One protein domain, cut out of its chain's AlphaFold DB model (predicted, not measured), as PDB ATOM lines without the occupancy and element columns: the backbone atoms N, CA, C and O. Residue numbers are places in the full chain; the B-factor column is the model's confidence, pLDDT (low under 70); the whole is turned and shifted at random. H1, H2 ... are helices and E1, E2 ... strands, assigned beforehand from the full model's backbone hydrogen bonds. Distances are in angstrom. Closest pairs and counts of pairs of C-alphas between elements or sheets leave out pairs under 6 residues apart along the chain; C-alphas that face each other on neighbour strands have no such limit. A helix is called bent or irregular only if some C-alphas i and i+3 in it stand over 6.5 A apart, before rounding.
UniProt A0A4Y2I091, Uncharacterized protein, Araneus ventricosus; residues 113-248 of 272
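AT A GLANCE: This is residues 113 to 248 of the 272 residues of an uncharacterized protein of Araneus ventricosus (UniProt A0A4Y2I091). Look for a small head at one end, a three-stranded sheet with H1 over one face, and for a long open loop of chain that leaves this head and comes back to it. At the far end of the loop H3 packs crosswise on the middle of H2, at residues 154 to 158, H4 runs back to touch H1, and the space between H2 and H4 is empty. The 136 printed residues hold four named helices and then three named strands, in the order H1 H2 H3 H4 E1 E2 E3; the sheet runs E1 E2 E3, antiparallel, and the class is mostly helix. The whole is loose, with a radius of gyration of the C-alphas of 19.2 A, and elongated, spanning 59 by 33 by 24 A.

HOW THE PARTS SIT: Begin at the sheet, where E1, residues 223 to 228, E2, residues 231 to 235, and E3, residues 244 to 247, form a meander, each strand the antiparallel neighbour of the one before. In the hairpin of E1 and E2, find N 225 and O 233 within hydrogen-bond range at 2.8 A; in that of E2 and E3, N 234 and O 244 are 2.8 A apart. Residues 135 to 136 pair antiparallel with residues 223 to 224 of E1. H1, residues 116 to 129, is on one face of the sheet, making two layers, at a height over the sheet of 10.1 A. It lies over E1 and E2, slantwise to the strands, at 52 degrees to E1 on the local plane; the closest C-alphas of H1 and E1, Cys 123 and Leu 226, are 6.2 A apart. H4, residues 195 to 211, touches H1 with residues 205 to 209 alone, at a steep tilt of 67 degrees, opposite ways; their closest C-alphas, Lys 117 and Phe 209, are 5.3 A apart. Farther out, H2, residues 146 to 164, touches H3, residues 174 to 184, about perpendicular at 80 degrees; their closest C-alphas, Ala 158 and Leu 177, are 7.2 A apart. H2 and H4 are apart, and neither H2 nor H3 is on the sheet. Every O i to N i+4 pair is within hydrogen-bond range in H3, against 7 of 10 in H1, 14 of 15 in H2 and 10 of 13 in H4.

IN THESE COORDINATES: Find C-alpha 116 at (186.787, 143.805, 204.155); from there H1 runs 19.1 A to C-alpha 129, and is irregular, with C-alphas 123 and 126 7.4 A apart. From C-alpha 146 at (181.289, 122.123, 214.381), H2 runs 27.5 A. H3 measures 15.4 A and H4 24.8 A; H4 has a kink of 36 degrees near residue 205 and is only just irregular, with C-alphas 204 and 207 6.6 A apart. E1 measures 15.4 A, E2 13.2 A and E3 10.2 A, E3 ending at C-alpha 247, (185.996, 143.242, 193.127).

THE WHOLE: The two C-alphas farthest apart, those of Lys 168 and Gln 242, are 60.2 A from each other. The printed part has no cut; the links from H1 to H2 and from H4 to E1 are long. Residues 140 to 149, of which 146 to 149 belong to H2, stand free, as do residues 164 to 169 and residues 195 to 203 of H4. The mean pLDDT of the printed part is 74.2, and 32 residues are under 70, among them residues 131 to 152.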
ATOM      1  N   TYR A 113     181.134 139.926 208.123       56.06
ATOM      2  CA  TYR A 113     180.620 140.711 206.990       56.06
ATOM      3  C   TYR A 113     181.095 142.175 207.014       56.06
ATOM      4  O   TYR A 113     180.987 142.876 206.006       56.06
ATOM      5  N   LYS A 114     181.612 142.647 208.160       59.62
ATOM      6  CA  LYS A 114     182.194 143.981 208.346       59.62
ATOM      7  C   LYS A 114     183.697 144.035 208.034       59.62
ATOM      8  O   LYS A 114     184.237 145.130 207.881       59.62
ATOM      9  N   ASN A 115     184.385 142.896 207.941       70.31
ATOM     10  CA  ASN A 115     185.831 142.851 207.756       70.31
ATOM     11  C   ASN A 115     186.215 142.654 206.283       70.31
ATOM     12  O   ASN A 115     186.472 141.546 205.820       70.31
ATOM     13  N   LYS A 116     186.337 143.772 205.559       74.44
ATOM     14  CA  LYS A 116     186.787 143.805 204.155       74.44
ATOM     15  C   LYS A 116     188.121 143.088 203.895       74.44
ATOM     16  O   LYS A 116     188.362 142.638 202.782       74.44
ATOM     17  N   LYS A 117     188.989 142.986 204.909       81.69
ATOM     18  CA  LYS A 117     190.315 142.368 204.784       81.69
ATOM     19  C   LYS A 117     190.217 140.862 204.545       81.69
ATOM     20  O   LYS A 117     191.032 140.324 203.807       81.69
ATOM     21  N   ASN A 118     189.204 140.208 205.119       77.69
ATOM     22  CA  ASN A 118     189.033 138.759 205.026       77.69
ATOM     23  C   ASN A 118     188.786 138.312 203.583       77.69
ATOM     24  O   ASN A 118     189.372 137.327 203.154       77.69
ATOM     25  N   PHE A 119     187.978 139.057 202.823       78.38
ATOM     26  CA  PHE A 119     187.670 138.725 201.429       78.38
ATOM     27  C   PHE A 119     188.885 138.845 200.510       78.38
ATOM     28  O   PHE A 119     189.087 137.999 199.644       78.38
ATOM     29  N   LEU A 120     189.714 139.872 200.718       80.44
ATOM     30  CA  LEU A 120     190.945 140.014 199.953       80.44
ATOM     31  C   LEU A 120     191.962 138.937 200.340       80.44
ATOM     32  O   LEU A 120     192.516 138.299 199.457       80.44
ATOM     33  N   ASN A 121     192.139 138.676 201.638       79.44
ATOM     34  CA  ASN A 121     193.002 137.590 202.109       79.44
ATOM     35  C   ASN A 121     192.573 136.235 201.537       79.44
ATOM     36  O   ASN A 121     193.398 135.435 201.129       79.44
ATOM     37  N   PHE A 122     191.263 136.000 201.469       77.31
ATOM     38  CA  PHE A 122     190.694 134.801 200.872       77.31
ATOM     39  C   PHE A 122     191.025 134.677 199.374       77.31
ATOM     40  O   PHE A 122     191.290 133.574 198.913       77.31
ATOM     41  N   CYS A 123     191.095 135.789 198.629       77.81
ATOM     42  CA  CYS A 123     191.491 135.758 197.217       77.81
ATOM     43  C   CYS A 123     192.957 135.392 196.993       77.81
ATOM     44  O   CYS A 123     193.266 134.710 196.022       77.81
ATOM     45  N   PHE A 124     193.843 135.837 197.880       77.06
ATOM     46  CA  PHE A 124     195.274 135.540 197.805       77.06
ATOM     47  C   PHE A 124     195.658 134.262 198.562       77.06
ATOM     48  O   PHE A 124     196.811 133.856 198.528       77.06
ATOM     49  N   HIS A 125     194.707 133.574 199.201       77.88
ATOM     50  CA  HIS A 125     195.005 132.464 200.106       77.88
ATOM     51  C   HIS A 125     195.710 131.283 199.420       77.88
ATOM     52  O   HIS A 125     196.630 130.685 199.978       77.88
ATOM     53  N   GLU A 126     195.304 130.952 198.193       75.31
ATOM     54  CA  GLU A 126     195.965 129.913 197.399       75.31
ATOM     55  C   GLU A 126     197.351 130.365 196.912       75.31
ATOM     56  O   GLU A 126     198.278 129.561 196.857       75.31
ATOM     57  N   GLU A 127     197.533 131.651 196.605       79.38
ATOM     58  CA  GLU A 127     198.822 132.199 196.177       79.38
ATOM     59  C   GLU A 127     199.829 132.242 197.336       79.38
ATOM     60  O   GLU A 127     200.943 131.728 197.190       79.38
ATOM     61  N   ASP A 128     199.399 132.767 198.484       80.31
ATOM     62  CA  ASP A 128     200.210 133.022 199.675       80.31
ATOM     63  C   ASP A 128     200.477 131.744 200.481       80.31
ATOM     64  O   ASP A 128     201.608 131.491 200.895       80.31
ATOM     65  N   PHE A 129     199.451 130.909 200.681       76.94
ATOM     66  CA  PHE A 129     199.515 129.754 201.587       76.94
ATOM     67  C   PHE A 129     199.434 128.403 200.871       76.94
ATOM     68  O   PHE A 129     199.542 127.368 201.524       76.94
ATOM     69  N   LYS A 130     199.248 128.381 199.542       74.25
ATOM     70  CA  LYS A 130     199.076 127.148 198.739       74.25
ATOM     71  C   LYS A 130     197.896 126.278 199.186       74.25
ATOM     72  O   LYS A 130     197.853 125.085 198.896       74.25
ATOM     73  N   VAL A 131     196.916 126.888 199.856       67.25
ATOM     74  CA  VAL A 131     195.684 126.231 200.298       67.25
ATOM     75  C   VAL A 131     194.514 126.831 199.537       67.25
ATOM     76  O   VAL A 131     194.164 127.998 199.733       67.25
ATOM     77  N   LYS A 132     193.903 126.011 198.681       64.88
ATOM     78  CA  LYS A 132     192.680 126.360 197.962       64.88
ATOM     79  C   LYS A 132     191.488 126.337 198.915       64.88
ATOM     80  O   LYS A 132     191.367 125.432 199.738       64.88
ATOM     81  N   GLY A 133     190.606 127.325 198.797       61.62
ATOM     82  CA  GLY A 133     189.448 127.444 199.671       61.62
ATOM     83  C   GLY A 133     188.205 127.994 198.995       61.62
ATOM     84  O   GLY A 133     188.283 128.836 198.109       61.62
ATOM     85  N   GLU A 134     187.050 127.543 199.475       59.75
ATOM     86  CA  GLU A 134     185.716 128.049 199.147       59.75
ATOM     87  C   GLU A 134     185.055 128.504 200.443       59.75
ATOM     88  O   GLU A 134     185.048 127.728 201.390       59.75
ATOM     89  N   CYS A 135     184.512 129.724 200.505       62.34
ATOM     90  CA  CYS A 135     183.931 130.259 201.734       62.34
ATOM     91  C   CYS A 135     182.400 130.194 201.699       62.34
ATOM     92  O   CYS A 135     181.742 130.865 200.893       62.34
ATOM     93  N   TYR A 136     181.835 129.406 202.615       59.84
ATOM     94  CA  TYR A 136     180.394 129.244 202.791       59.84
ATOM     95  C   TYR A 136     179.958 129.791 204.142       59.84
ATOM     96  O   TYR A 136     180.517 129.431 205.174       59.84
ATOM     97  N   PHE A 137     178.925 130.631 204.132       56.91
ATOM     98  CA  PHE A 137     178.355 131.197 205.344       56.91
ATOM     99  C   PHE A 137     177.147 130.359 205.760       56.91
ATOM    100  O   PHE A 137     176.189 130.196 205.001       56.91
ATOM    101  N   LEU A 138     177.188 129.817 206.977       48.50
ATOM    102  CA  LEU A 138     176.068 129.087 207.566       48.50
ATOM    103  C   LEU A 138     175.115 130.075 208.259       48.50
ATOM    104  O   LEU A 138     175.536 130.979 208.973       48.50
ATOM    105  N   VAL A 139     173.809 129.900 208.033       39.84
ATOM    106  CA  VAL A 139     172.736 130.853 208.400       39.84
ATOM    107  C   VAL A 139     172.554 131.031 209.914       39.84
ATOM    108  O   VAL A 139     171.888 131.965 210.352       39.84
ATOM    109  N   THR A 140     173.139 130.178 210.754       41.62
ATOM    110  CA  THR A 140     172.985 130.316 212.204       41.62
ATOM    111  C   THR A 140     173.704 131.570 212.697       41.62
ATOM    112  O   THR A 140     174.925 131.584 212.835       41.62
ATOM    113  N   GLU A 141     172.919 132.602 213.019       37.84
ATOM    114  CA  GLU A 141     173.309 133.964 213.429       37.84
ATOM    115  C   GLU A 141     174.339 134.047 214.574       37.84
ATOM    116  O   GLU A 141     174.873 135.121 214.861       37.84
ATOM    117  N   HIS A 142     174.649 132.919 215.214       42.41
ATOM    118  CA  HIS A 142     175.537 132.820 216.362       42.41
ATOM    119  C   HIS A 142     176.935 132.237 216.090       42.41
ATOM    120  O   HIS A 142     177.704 132.187 217.043       42.41
ATOM    121  N   GLY A 143     177.303 131.849 214.860       43.06
ATOM    122  CA  GLY A 143     178.653 131.307 214.582       43.06
ATOM    123  C   GLY A 143     178.983 130.073 215.436       43.06
ATOM    124  O   GLY A 143     180.042 130.012 216.053       43.06
ATOM    125  N   LYS A 144     177.994 129.176 215.568       48.53
ATOM    126  CA  LYS A 144     178.007 127.984 216.432       48.53
ATOM    127  C   LYS A 144     177.913 126.704 215.609       48.53
ATOM    128  O   LYS A 144     176.910 125.988 215.641       48.53
ATOM    129  N   GLY A 145     178.931 126.436 214.832       52.25
ATOM    130  CA  GLY A 145     179.114 125.250 214.013       52.25
ATOM    131  C   GLY A 145     179.996 124.214 214.702       52.25
ATOM    132  O   GLY A 145     180.203 124.220 215.920       52.25
ATOM    133  N   SER A 146     180.468 123.248 213.915       50.72
ATOM    134  CA  SER A 146     181.289 122.123 214.381       50.72
ATOM    135  C   SER A 146     182.575 122.582 215.081       50.72
ATOM    136  O   SER A 146     182.968 121.980 216.084       50.72
ATOM    137  N   CYS A 147     183.168 123.688 214.621       52.91
ATOM    138  CA  CYS A 147     184.414 124.254 215.139       52.91
ATOM    139  C   CYS A 147     184.304 124.709 216.607       52.91
ATOM    140  O   CYS A 147     185.207 124.448 217.407       52.91
ATOM    141  N   GLU A 148     183.175 125.312 217.009       57.28
ATOM    142  CA  GLU A 148     182.936 125.709 218.408       57.28
ATOM    143  C   GLU A 148     182.879 124.476 219.331       57.28
ATOM    144  O   GLU A 148     183.411 124.494 220.441       57.28
ATOM    145  N   GLY A 149     182.318 123.359 218.846       63.59
ATOM    146  CA  GLY A 149     182.198 122.114 219.611       63.59
ATOM    147  C   GLY A 149     183.541 121.470 219.972       63.59
ATOM    148  O   GLY A 149     183.700 120.964 221.087       63.59
ATOM    149  N   ILE A 150     184.522 121.516 219.067       64.75
ATOM    150  CA  ILE A 150     185.883 121.018 219.326       64.75
ATOM    151  C   ILE A 150     186.609 121.952 220.294       64.75
ATOM    152  O   ILE A 150     187.186 121.486 221.279       64.75
ATOM    153  N   GLY A 151     186.519 123.268 220.074       67.19
ATOM    154  CA  GLY A 151     187.107 124.266 220.967       67.19
ATOM    155  C   GLY A 151     186.584 124.150 222.401       67.19
ATOM    156  O   GLY A 151     187.365 124.170 223.352       67.19
ATOM    157  N   ASP A 152     185.277 123.963 222.574       68.31
ATOM    158  CA  ASP A 152     184.659 123.750 223.885       68.31
ATOM    159  C   ASP A 152     185.067 122.415 224.514       68.31
ATOM    160  O   ASP A 152     185.322 122.347 225.721       68.31
ATOM    161  N   SER A 153     185.209 121.367 223.702       75.19
ATOM    162  CA  SER A 153     185.710 120.070 224.165       75.19
ATOM    163  C   SER A 153     187.143 120.183 224.683       75.19
ATOM    164  O   SER A 153     187.434 119.697 225.771       75.19
ATOM    165  N   ILE A 154     188.022 120.897 223.980       77.06
ATOM    166  CA  ILE A 154     189.404 121.148 224.412       77.06
ATOM    167  C   ILE A 154     189.432 121.967 225.704       77.06
ATOM    168  O   ILE A 154     190.106 121.584 226.663       77.06
ATOM    169  N   LYS A 155     188.658 123.059 225.760       75.69
ATOM    170  CA  LYS A 155     188.533 123.912 226.953       75.69
ATOM    171  C   LYS A 155     188.024 123.147 228.169       75.69
ATOM    172  O   LYS A 155     188.311 123.558 229.288       75.69
ATOM    173  N   LYS A 156     187.282 122.055 227.974       79.44
ATOM    174  CA  LYS A 156     186.859 121.160 229.052       79.44
ATOM    175  C   LYS A 156     187.928 120.116 229.386       79.44
ATOM    176  O   LYS A 156     188.297 119.966 230.548       79.44
ATOM    177  N   LEU A 157     188.415 119.383 228.388       80.44
ATOM    178  CA  LEU A 157     189.276 118.219 228.589       80.44
ATOM    179  C   LEU A 157     190.660 118.602 229.119       80.44
ATOM    180  O   LEU A 157     191.157 117.936 230.026       80.44
ATOM    181  N   ALA A 158     191.262 119.684 228.617       80.31
ATOM    182  CA  ALA A 158     192.609 120.072 229.022       80.31
ATOM    183  C   ALA A 158     192.695 120.490 230.506       80.31
ATOM    184  O   ALA A 158     193.574 119.983 231.211       80.31
ATOM    185  N   PRO A 159     191.781 121.322 231.054       75.12
ATOM    186  CA  PRO A 159     191.750 121.583 232.492       75.12
ATOM    187  C   PRO A 159     191.435 120.341 233.325       75.12
ATOM    188  O   PRO A 159     192.057 120.151 234.367       75.12
ATOM    189  N   CYS A 160     190.515 119.477 232.878       79.75
ATOM    190  CA  CYS A 160     190.217 118.226 233.578       79.75
ATOM    191  C   CYS A 160     191.456 117.328 233.688       79.75
ATOM    192  O   CYS A 160     191.739 116.822 234.771       79.75
ATOM    193  N   ALA A 161     192.223 117.178 232.604       80.44
ATOM    194  CA  ALA A 161     193.469 116.419 232.610       80.44
ATOM    195  C   ALA A 161     194.528 117.066 233.518       80.44
ATOM    196  O   ALA A 161     195.140 116.380 234.332       80.44
ATOM    197  N   SER A 162     194.682 118.392 233.451       79.00
ATOM    198  CA  SER A 162     195.622 119.141 234.298       79.00
ATOM    199  C   SER A 162     195.301 119.007 235.795       79.00
ATOM    200  O   SER A 162     196.205 118.861 236.616       79.00
ATOM    201  N   LEU A 163     194.015 118.978 236.167       78.19
ATOM    202  CA  LEU A 163     193.566 118.779 237.553       78.19
ATOM    203  C   LEU A 163     193.834 117.367 238.088       78.19
ATOM    204  O   LEU A 163     193.955 117.191 239.297       78.19
ATOM    205  N   GLN A 164     193.910 116.366 237.210       77.94
ATOM    206  CA  GLN A 164     194.215 114.982 237.585       77.94
ATOM    207  C   GLN A 164     195.723 114.718 237.700       77.94
ATOM    208  O   GLN A 164     196.127 113.661 238.186       77.94
ATOM    209  N   TRP A 165     196.570 115.654 237.269       76.06
ATOM    210  CA  TRP A 165     198.018 115.503 237.328       76.06
ATOM    211  C   TRP A 165     198.615 115.937 238.672       76.06
ATOM    212  O   TRP A 165     198.088 116.827 239.345       76.06
ATOM    213  N   PRO A 166     199.766 115.356 239.067       75.81
ATOM    214  CA  PRO A 166     200.542 115.863 240.192       75.81
ATOM    215  C   PRO A 166     200.878 117.345 239.992       75.81
ATOM    216  O   PRO A 166     201.198 117.758 238.881       75.81
ATOM    217  N   TYR A 167     200.896 118.129 241.075       67.38
ATOM    218  CA  TYR A 167     201.137 119.586 241.049       67.38
ATOM    219  C   TYR A 167     202.354 120.034 240.218       67.38
ATOM    220  O   TYR A 167     202.357 121.135 239.677       67.38
ATOM    221  N   LYS A 168     203.386 119.189 240.097       67.50
ATOM    222  CA  LYS A 168     204.605 119.475 239.323       67.50
ATOM    223  C   LYS A 168     204.427 119.380 237.800       67.50
ATOM    224  O   LYS A 168     205.291 119.861 237.078       67.50
ATOM    225  N   ASN A 169     203.334 118.783 237.328       67.31
ATOM    226  CA  ASN A 169     203.106 118.456 235.920       67.31
ATOM    227  C   ASN A 169     201.911 119.207 235.315       67.31
ATOM    228  O   ASN A 169     201.460 118.840 234.239       67.31
ATOM    229  N   GLN A 170     201.372 120.225 235.992       72.00
ATOM    230  CA  GLN A 170     200.229 120.984 235.482       72.00
ATOM    231  C   GLN A 170     200.570 121.736 234.189       72.00
ATOM    232  O   GLN A 170     201.670 122.263 234.026       72.00
ATOM    233  N   THR A 171     199.592 121.825 233.287       66.56
ATOM    234  CA  THR A 171     199.691 122.593 232.042       66.56
ATOM    235  C   THR A 171     199.631 124.088 232.354       66.56
ATOM    236  O   THR A 171     198.551 124.634 232.591       66.56
ATOM    237  N   LEU A 172     200.782 124.759 232.399       72.88
ATOM    238  CA  LEU A 172     200.895 126.169 232.793       72.88
ATOM    239  C   LEU A 172     201.203 127.102 231.615       72.88
ATOM    240  O   LEU A 172     201.025 128.318 231.747       72.88
ATOM    241  N   THR A 173     201.648 126.551 230.481       78.56
ATOM    242  CA  THR A 173     202.003 127.321 229.282       78.56
ATOM    243  C   THR A 173     201.149 126.944 228.062       78.56
ATOM    244  O   THR A 173     200.696 125.800 227.951       78.56
ATOM    245  N   PRO A 174     200.949 127.883 227.113       78.19
ATOM    246  CA  PRO A 174     200.326 127.613 225.812       78.19
ATOM    247  C   PRO A 174     200.963 126.432 225.074       78.19
ATOM    248  O   PRO A 174     200.263 125.586 224.520       78.19
ATOM    249  N   ARG A 175     202.297 126.332 225.131       82.88
ATOM    250  CA  ARG A 175     203.054 125.248 224.506       82.88
ATOM    251  C   ARG A 175     202.736 123.878 225.105       82.88
ATOM    252  O   ARG A 175     202.485 122.935 224.365       82.88
ATOM    253  N   GLN A 176     202.685 123.780 226.433       82.12
ATOM    254  CA  GLN A 176     202.312 122.535 227.112       82.12
ATOM    255  C   GLN A 176     200.870 122.126 226.795       82.12
ATOM    256  O   GLN A 176     200.571 120.938 226.677       82.12
ATOM    257  N   LEU A 177     199.969 123.105 226.651       83.94
ATOM    258  CA  LEU A 177     198.590 122.852 226.245       83.94
ATOM    259  C   LEU A 177     198.541 122.273 224.832       83.94
ATOM    260  O   LEU A 177     197.890 121.255 224.625       83.94
ATOM    261  N   PHE A 178     199.263 122.875 223.890       85.19
ATOM    262  CA  PHE A 178     199.373 122.377 222.522       85.19
ATOM    263  C   PHE A 178     199.918 120.942 222.463       85.19
ATOM    264  O   PHE A 178     199.298 120.074 221.855       85.19
ATOM    265  N   GLU A 179     201.026 120.666 223.152       86.94
ATOM    266  CA  GLU A 179     201.636 119.331 223.192       86.94
ATOM    267  C   GLU A 179     200.688 118.280 223.780       86.94
ATOM    268  O   GLU A 179     200.612 117.152 223.289       86.94
ATOM    269  N   TRP A 180     199.918 118.648 224.807       86.69
ATOM    270  CA  TRP A 180     198.887 117.774 225.349       86.69
ATOM    271  C   TRP A 180     197.750 117.541 224.350       86.69
ATOM    272  O   TRP A 180     197.334 116.397 224.175       86.69
ATOM    273  N   ILE A 181     197.263 118.589 223.684       84.94
ATOM    274  CA  ILE A 181     196.168 118.492 222.712       84.94
ATOM    275  C   ILE A 181     196.558 117.552 221.567       84.94
ATOM    276  O   ILE A 181     195.857 116.569 221.343       84.94
ATOM    277  N   VAL A 182     197.701 117.791 220.918       85.12
ATOM    278  CA  VAL A 182     198.197 116.974 219.793       85.12
ATOM    279  C   VAL A 182     198.362 115.510 220.197       85.12
ATOM    280  O   VAL A 182     198.076 114.600 219.425       85.12
ATOM    281  N   LYS A 183     198.795 115.259 221.435       87.31
ATOM    282  CA  LYS A 183     198.963 113.899 221.951       87.31
ATOM    283  C   LYS A 183     197.636 113.172 222.202       87.31
ATOM    284  O   LYS A 183     197.598 111.950 222.091       87.31
ATOM    285  N   ASN A 184     196.585 113.883 222.614       84.50
ATOM    286  CA  ASN A 184     195.341 113.270 223.102       84.50
ATOM    287  C   ASN A 184     194.173 113.368 222.113       84.50
ATOM    288  O   ASN A 184     193.200 112.631 222.254       84.50
ATOM    289  N   ILE A 185     194.249 114.264 221.131       82.19
ATOM    290  CA  ILE A 185     193.223 114.467 220.113       82.19
ATOM    291  C   ILE A 185     193.874 114.217 218.753       82.19
ATOM    292  O   ILE A 185     194.550 115.081 218.215       82.19
ATOM    293  N   THR A 186     193.678 113.013 218.215       78.38
ATOM    294  CA  THR A 186     194.367 112.532 217.004       78.38
ATOM    295  C   THR A 186     193.602 112.775 215.709       78.38
ATOM    296  O   THR A 186     194.170 112.651 214.634       78.38
ATOM    297  N   ASN A 187     192.305 113.073 215.800       75.69
ATOM    298  CA  ASN A 187     191.432 113.245 214.632       75.69
ATOM    299  C   ASN A 187     191.364 114.704 214.159       75.69
ATOM    300  O   ASN A 187     190.538 115.037 213.318       75.69
ATOM    301  N   VAL A 188     192.166 115.577 214.766       72.12
ATOM    302  CA  VAL A 188     192.197 117.010 214.502       72.12
ATOM    303  C   VAL A 188     193.652 117.423 214.410       72.12
ATOM    304  O   VAL A 188     194.423 117.149 215.330       72.12
ATOM    305  N   ASP A 189     194.008 118.104 213.329       73.25
ATOM    306  CA  ASP A 189     195.316 118.730 213.215       73.25
ATOM    307  C   ASP A 189     195.323 120.046 213.990       73.25
ATOM    308  O   ASP A 189     194.412 120.868 213.883       73.25
ATOM    309  N   PHE A 190     196.368 120.250 214.787       75.94
ATOM    310  CA  PHE A 190     196.564 121.475 215.547       75.94
ATOM    311  C   PHE A 190     197.854 122.147 215.105       75.94
ATOM    312  O   PHE A 190     198.888 121.494 214.957       75.94
ATOM    313  N   ALA A 191     197.812 123.471 214.994       77.31
ATOM    314  CA  ALA A 191     198.986 124.305 214.788       77.31
ATOM    315  C   ALA A 191     199.266 125.150 216.038       77.31
ATOM    316  O   ALA A 191     198.352 125.555 216.758       77.31
ATOM    317  N   TYR A 192     200.546 125.412 216.292       79.50
ATOM    318  CA  TYR A 192     200.998 126.349 217.314       79.50
ATOM    319  C   TYR A 192     201.683 127.517 216.626       79.50
ATOM    320  O   TYR A 192     202.597 127.290 215.838       79.50
ATOM    321  N   SER A 193     201.270 128.736 216.958       79.62
ATOM    322  CA  SER A 193     201.886 129.955 216.443       79.62
ATOM    323  C   SER A 193     202.458 130.782 217.585       79.62
ATOM    324  O   SER A 193     201.830 130.972 218.628       79.62
ATOM    325  N   THR A 194     203.670 131.267 217.378       83.25
ATOM    326  CA  THR A 194     204.361 132.209 218.252       83.25
ATOM    327  C   THR A 194     203.892 133.637 217.993       83.25
ATOM    328  O   THR A 194     203.249 133.947 216.984       83.25
ATOM    329  N   GLN A 195     204.212 134.533 218.923       80.25
ATOM    330  CA  GLN A 195     203.897 135.948 218.764       80.25
ATOM    331  C   GLN A 195     204.709 136.575 217.626       80.25
ATOM    332  O   GLN A 195     204.204 137.446 216.920       80.25
ATOM    333  N   GLU A 196     205.943 136.115 217.433       82.31
ATOM    334  CA  GLU A 196     206.822 136.519 216.345       82.31
ATOM    335  C   GLU A 196     206.214 136.143 214.987       82.31
ATOM    336  O   GLU A 196     206.018 137.026 214.153       82.31
ATOM    337  N   GLU A 197     205.794 134.886 214.803       78.00
ATOM    338  CA  GLU A 197     205.121 134.416 213.577       78.00
ATOM    339  C   GLU A 197     203.817 135.178 213.303       78.00
ATOM    340  O   GLU A 197     203.502 135.498 212.154       78.00
ATOM    341  N   TYR A 198     203.063 135.514 214.355       80.19
ATOM    342  CA  TYR A 198     201.875 136.355 214.226       80.19
ATOM    343  C   TYR A 198     202.232 137.756 213.714       80.19
ATOM    344  O   TYR A 198     201.583 138.265 212.800       80.19
ATOM    345  N   THR A 199     203.263 138.389 214.278       80.38
ATOM    346  CA  THR A 199     203.701 139.729 213.865       80.38
ATOM    347  C   THR A 199     204.270 139.731 212.447       80.38
ATOM    348  O   THR A 199     203.972 140.642 211.675       80.38
ATOM    349  N   GLU A 200     205.030 138.706 212.064       84.50
ATOM    350  CA  GLU A 200     205.513 138.529 210.691       84.50
ATOM    351  C   GLU A 200     204.354 138.356 209.707       84.50
ATOM    352  O   GLU A 200     204.301 139.049 208.689       84.50
ATOM    353  N   SER A 201     203.370 137.519 210.051       80.81
ATOM    354  CA  SER A 201     202.159 137.325 209.247       80.81
ATOM    355  C   SER A 201     201.339 138.611 209.128       80.81
ATOM    356  O   SER A 201     200.848 138.950 208.052       80.81
ATOM    357  N   GLU A 202     201.211 139.380 210.213       81.88
ATOM    358  CA  GLU A 202     200.520 140.670 210.197       81.88
ATOM    359  C   GLU A 202     201.224 141.673 209.273       81.88
ATOM    360  O   GLU A 202     200.558 142.368 208.501       81.88
ATOM    361  N   LEU A 203     202.559 141.739 209.317       85.56
ATOM    362  CA  LEU A 203     203.357 142.593 208.435       85.56
ATOM    363  C   LEU A 203     203.234 142.166 206.970       85.56
ATOM    364  O   LEU A 203     203.015 143.027 206.114       85.56
ATOM    365  N   PHE A 204     203.312 140.862 206.699       84.12
ATOM    366  CA  PHE A 204     203.135 140.278 205.370       84.12
ATOM    367  C   PHE A 204     201.767 140.649 204.774       84.12
ATOM    368  O   PHE A 204     201.688 141.213 203.681       84.12
ATOM    369  N   LEU A 205     200.688 140.457 205.540       83.56
ATOM    370  CA  LEU A 205     199.314 140.712 205.092       83.56
ATOM    371  C   LEU A 205     198.933 142.199 205.054       83.56
ATOM    372  O   LEU A 205     197.932 142.578 204.435       83.56
ATOM    373  N   LYS A 206     199.709 143.079 205.694       85.69
ATOM    374  CA  LYS A 206     199.420 144.519 205.760       85.69
ATOM    375  C   LYS A 206     199.327 145.153 204.372       85.69
ATOM    376  O   LYS A 206     198.460 146.002 204.153       85.69
ATOM    377  N   SER A 207     200.185 144.731 203.442       80.31
ATOM    378  CA  SER A 207     200.208 145.211 202.055       80.31
ATOM    379  C   SER A 207     198.911 144.865 201.308       80.31
ATOM    380  O   SER A 207     198.347 145.721 200.618       80.31
ATOM    381  N   HIS A 208     198.377 143.660 201.522       78.75
ATOM    382  CA  HIS A 208     197.075 143.235 201.020       78.75
ATOM    383  C   HIS A 208     195.962 144.058 201.677       78.75
ATOM    384  O   HIS A 208     195.151 144.686 201.001       78.75
ATOM    385  N   PHE A 209     195.954 144.187 203.002       82.75
ATOM    386  CA  PHE A 209     194.877 144.869 203.728       82.75
ATOM    387  C   PHE A 209     194.689 146.350 203.371       82.75
ATOM    388  O   PHE A 209     193.568 146.859 203.467       82.75
ATOM    389  N   VAL A 210     195.743 147.046 202.940       83.88
ATOM    390  CA  VAL A 210     195.654 148.430 202.436       83.88
ATOM    391  C   VAL A 210     194.837 148.510 201.138       83.88
ATOM    392  O   VAL A 210     194.104 149.487 200.915       83.88
ATOM    393  N   GLN A 211     194.927 147.468 200.312       83.38
ATOM    394  CA  GLN A 211     194.257 147.352 199.020       83.38
ATOM    395  C   GLN A 211     192.812 146.851 199.149       83.38
ATOM    396  O   GLN A 211     192.038 147.022 198.215       83.38
ATOM    397  N   ALA A 212     192.413 146.317 200.310       85.00
ATOM    398  CA  ALA A 212     191.080 145.756 200.522       85.00
ATOM    399  C   ALA A 212     189.947 146.778 200.312       85.00
ATOM    400  O   ALA A 212     189.890 147.840 200.959       85.00
ATOM    401  N   LEU A 213     189.009 146.405 199.443       85.06
ATOM    402  CA  LEU A 213     187.792 147.135 199.112       85.06
ATOM    403  C   LEU A 213     186.593 146.541 199.862       85.06
ATOM    404  O   LEU A 213     186.485 145.334 200.061       85.06
ATOM    405  N   ALA A 214     185.700 147.410 200.335       82.25
ATOM    406  CA  ALA A 214     184.484 146.967 201.001       82.25
ATOM    407  C   ALA A 214     183.444 146.542 199.957       82.25
ATOM    408  O   ALA A 214     183.047 147.348 199.119       82.25
ATOM    409  N   ILE A 215     182.972 145.302 200.046       80.44
ATOM    410  CA  ILE A 215     181.853 144.819 199.236       80.44
ATOM    411  C   ILE A 215     180.554 145.340 199.866       80.44
ATOM    412  O   ILE A 215     180.321 145.173 201.064       80.44
ATOM    413  N   GLN A 216     179.698 145.988 199.078       81.00
ATOM    414  CA  GLN A 216     178.381 146.411 199.558       81.00
ATOM    415  C   GLN A 216     177.407 145.232 199.604       81.00
ATOM    416  O   GLN A 216     177.443 144.356 198.743       81.00
ATOM    417  N   GLY A 217     176.521 145.226 200.602       77.75
ATOM    418  CA  GLY A 217     175.478 144.204 200.721       77.75
ATOM    419  C   GLY A 217     175.981 142.827 201.161       77.75
ATOM    420  O   GLY A 217     175.262 141.856 200.977       77.75
ATOM    421  N   THR A 218     177.166 142.722 201.776       74.19
ATOM    422  CA  THR A 218     177.783 141.440 202.193       74.19
ATOM    423  C   THR A 218     176.862 140.527 202.991       74.19
ATOM    424  O   THR A 218     176.898 139.321 202.794       74.19
ATOM    425  N   LYS A 219     175.996 141.096 203.836       71.75
ATOM    426  CA  LYS A 219     175.003 140.354 204.628       71.75
ATOM    427  C   LYS A 219     173.950 139.610 203.801       71.75
ATOM    428  O   LYS A 219     173.251 138.775 204.354       71.75
ATOM    429  N   GLN A 220     173.772 139.974 202.533       74.56
ATOM    430  CA  GLN A 220     172.775 139.362 201.658       74.56
ATOM    431  C   GLN A 220     173.317 138.111 200.955       74.56
ATOM    432  O   GLN A 220     172.540 137.382 200.355       74.56
ATOM    433  N   TYR A 221     174.630 137.868 201.000       74.06
ATOM    434  CA  TYR A 221     175.265 136.769 200.281       74.06
ATOM    435  C   TYR A 221     175.596 135.614 201.227       74.06
ATOM    436  O   TYR A 221     176.147 135.832 202.304       74.06
ATOM    437  N   HIS A 222     175.284 134.384 200.815       71.12
ATOM    438  CA  HIS A 222     175.535 133.164 201.594       71.12
ATOM    439  C   HIS A 222     176.773 132.387 201.115       71.12
ATOM    440  O   HIS A 222     177.269 131.510 201.825       71.12
ATOM    441  N   ALA A 223     177.296 132.696 199.926       69.75
ATOM    442  CA  ALA A 223     178.502 132.061 199.400       69.75
ATOM    443  C   ALA A 223     179.422 133.066 198.707       69.75
ATOM    444  O   ALA A 223     178.957 133.960 197.994       69.75
ATOM    445  N   PHE A 224     180.724 132.877 198.915       76.06
ATOM    446  CA  PHE A 224     181.804 133.668 198.337       76.06
ATOM    447  C   PHE A 224     182.842 132.700 197.772       76.06
ATOM    448  O   PHE A 224     183.567 132.030 198.507       76.06
ATOM    449  N   ILE A 225     182.880 132.604 196.449       75.50
ATOM    450  CA  ILE A 225     183.684 131.627 195.720       75.50
ATOM    451  C   ILE A 225     184.777 132.374 194.963       75.50
ATOM    452  O   ILE A 225     184.514 133.395 194.323       75.50
ATOM    453  N   LEU A 226     186.006 131.872 195.040       73.06
ATOM    454  CA  LEU A 226     187.123 132.436 194.296       73.06
ATOM    455  C   LEU A 226     186.948 132.152 192.800       73.06
ATOM    456  O   LEU A 226     186.748 131.001 192.412       73.06
ATOM    457  N   LYS A 227     187.024 133.191 191.963       71.50
ATOM    458  CA  LYS A 227     187.011 133.031 190.502       71.50
ATOM    459  C   LYS A 227     188.378 133.340 189.903       71.50
ATOM    460  O   LYS A 227     188.960 132.496 189.234       71.50
ATOM    461  N   THR A 228     188.895 134.528 190.187       67.94
ATOM    462  CA  THR A 228     190.226 134.998 189.781       67.94
ATOM    463  C   THR A 228     190.709 136.000 190.815       67.94
ATOM    464  O   THR A 228     189.892 136.656 191.446       67.94
ATOM    465  N   THR A 229     192.008 136.182 191.003       70.56
ATOM    466  CA  THR A 229     192.508 137.264 191.861       70.56
ATOM    467  C   THR A 229     192.364 138.609 191.124       70.56
ATOM    468  O   THR A 229     192.805 138.685 189.973       70.56
ATOM    469  N   PRO A 230     191.762 139.679 191.702       73.81
ATOM    470  CA  PRO A 230     191.124 139.834 193.018       73.81
ATOM    471  C   PRO A 230     189.579 139.977 192.931       73.81
ATOM    472  O   PRO A 230     188.997 140.948 193.430       73.81
ATOM    473  N   THR A 231     188.903 139.045 192.265       82.00
ATOM    474  CA  THR A 231     187.445 138.993 192.079       82.00
ATOM    475  C   THR A 231     186.808 137.757 192.720       82.00
ATOM    476  O   THR A 231     187.226 136.611 192.538       82.00
ATOM    477  N   LEU A 232     185.722 138.002 193.454       83.12
ATOM    478  CA  LEU A 232     184.889 136.972 194.069       83.12
ATOM    479  C   LEU A 232     183.574 136.814 193.322       83.12
ATOM    480  O   LEU A 232     182.942 137.797 192.940       83.12
ATOM    481  N   LEU A 233     183.124 135.572 193.197       83.44
ATOM    482  CA  LEU A 233     181.758 135.238 192.834       83.44
ATOM    483  C   LEU A 233     180.918 135.163 194.114       83.44
ATOM    484  O   LEU A 233     181.153 134.308 194.967       83.44
ATOM    485  N   VAL A 234     179.934 136.048 194.244       83.44
ATOM    486  CA  VAL A 234     178.992 136.067 195.368       83.44
ATOM    487  C   VAL A 234     177.640 135.503 194.949       83.44
ATOM    488  O   VAL A 234     177.176 135.753 193.834       83.44
ATOM    489  N   LYS A 235     176.991 134.755 195.843       77.81
ATOM    490  CA  LYS A 235     175.649 134.192 195.624       77.81
ATOM    491  C   LYS A 235     174.718 134.542 196.777       77.81
ATOM    492  O   LYS A 235     175.164 134.569 197.926       77.81
ATOM    493  N   TYR A 236     173.438 134.781 196.483       74.44
ATOM    494  CA  TYR A 236     172.423 134.996 197.522       74.44
ATOM    495  C   TYR A 236     172.196 133.712 198.314       74.44
ATOM    496  O   TYR A 236     172.249 133.749 199.538       74.44
ATOM    497  N   PHE A 237     172.067 132.572 197.633       70.56
ATOM    498  CA  PHE A 237     171.986 131.257 198.264       70.56
ATOM    499  C   PHE A 237     173.141 130.355 197.824       70.56
ATOM    500  O   PHE A 237     173.590 130.396 196.679       70.56
ATOM    501  N   SER A 238     173.626 129.498 198.726       64.94
ATOM    502  CA  SER A 238     174.781 128.624 198.452       64.94
ATOM    503  C   SER A 238     174.559 127.672 197.269       64.94
ATOM    504  O   SER A 238     175.513 127.312 196.584       64.94
ATOM    505  N   TYR A 239     173.302 127.303 197.006       66.81
ATOM    506  CA  TYR A 239     172.887 126.419 195.915       66.81
ATOM    507  C   TYR A 239     172.463 127.158 194.634       66.81
ATOM    508  O   TYR A 239     172.077 126.502 193.668       66.81
ATOM    509  N   ASP A 240     172.535 128.493 194.587       71.69
ATOM    510  CA  ASP A 240     172.175 129.231 193.375       71.69
ATOM    511  C   ASP A 240     173.121 128.885 192.216       71.69
ATOM    512  O   ASP A 240     174.349 128.836 192.360       71.69
ATOM    513  N   LEU A 241     172.540 128.688 191.032       71.44
ATOM    514  CA  LEU A 241     173.289 128.504 189.784       71.44
ATOM    515  C   LEU A 241     173.883 129.825 189.278       71.44
ATOM    516  O   LEU A 241     174.896 129.823 188.581       71.44
ATOM    517  N   GLN A 242     173.265 130.947 189.646       75.94
ATOM    518  CA  GLN A 242     173.671 132.287 189.241       75.94
ATOM    519  C   GLN A 242     174.439 132.977 190.374       75.94
ATOM    520  O   GLN A 242     174.096 132.850 191.547       75.94
ATOM    521  N   GLY A 243     175.498 133.700 190.023       80.94
ATOM    522  CA  GLY A 243     176.282 134.495 190.961       80.94
ATOM    523  C   GLY A 243     176.750 135.788 190.309       80.94
ATOM    524  O   GLY A 243     176.761 135.907 189.083       80.94
ATOM    525  N   TRP A 244     177.133 136.753 191.134       83.94
ATOM    526  CA  TRP A 244     177.606 138.063 190.698       83.94
ATOM    527  C   TRP A 244     179.074 138.230 191.033       83.94
ATOM    528  O   TRP A 244     179.540 137.757 192.065       83.94
ATOM    529  N   GLU A 245     179.800 138.942 190.187       86.69
ATOM    530  CA  GLU A 245     181.199 139.247 190.451       86.69
ATOM    531  C   GLU A 245     181.326 140.501 191.313       86.69
ATOM    532  O   GLU A 245     180.610 141.492 191.133       86.69
ATOM    533  N   LYS A 246     182.238 140.443 192.281       84.94
ATOM    534  CA  LYS A 246     182.602 141.555 193.155       84.94
ATOM    535  C   LYS A 246     184.115 141.685 193.207       84.94
ATOM    536  O   LYS A 246     184.817 140.740 193.562       84.94
ATOM    537  N   GLU A 247     184.603 142.878 192.894       84.94
ATOM    538  CA  GLU A 247     185.996 143.242 193.127       84.94
ATOM    539  C   GLU A 247     186.249 143.451 194.617       84.94
ATOM    540  O   GLU A 247     185.452 144.075 195.325       84.94
ATOM    541  N   VAL A 248     187.383 142.935 195.091       83.69
ATOM    542  CA  VAL A 248     187.787 143.046 196.500       83.69
ATOM    543  C   VAL A 248     189.065 143.856 196.707       83.69
ATOM    544  O   VAL A 248     189.463 144.089 197.849       83.69
TER     545      VAL A 248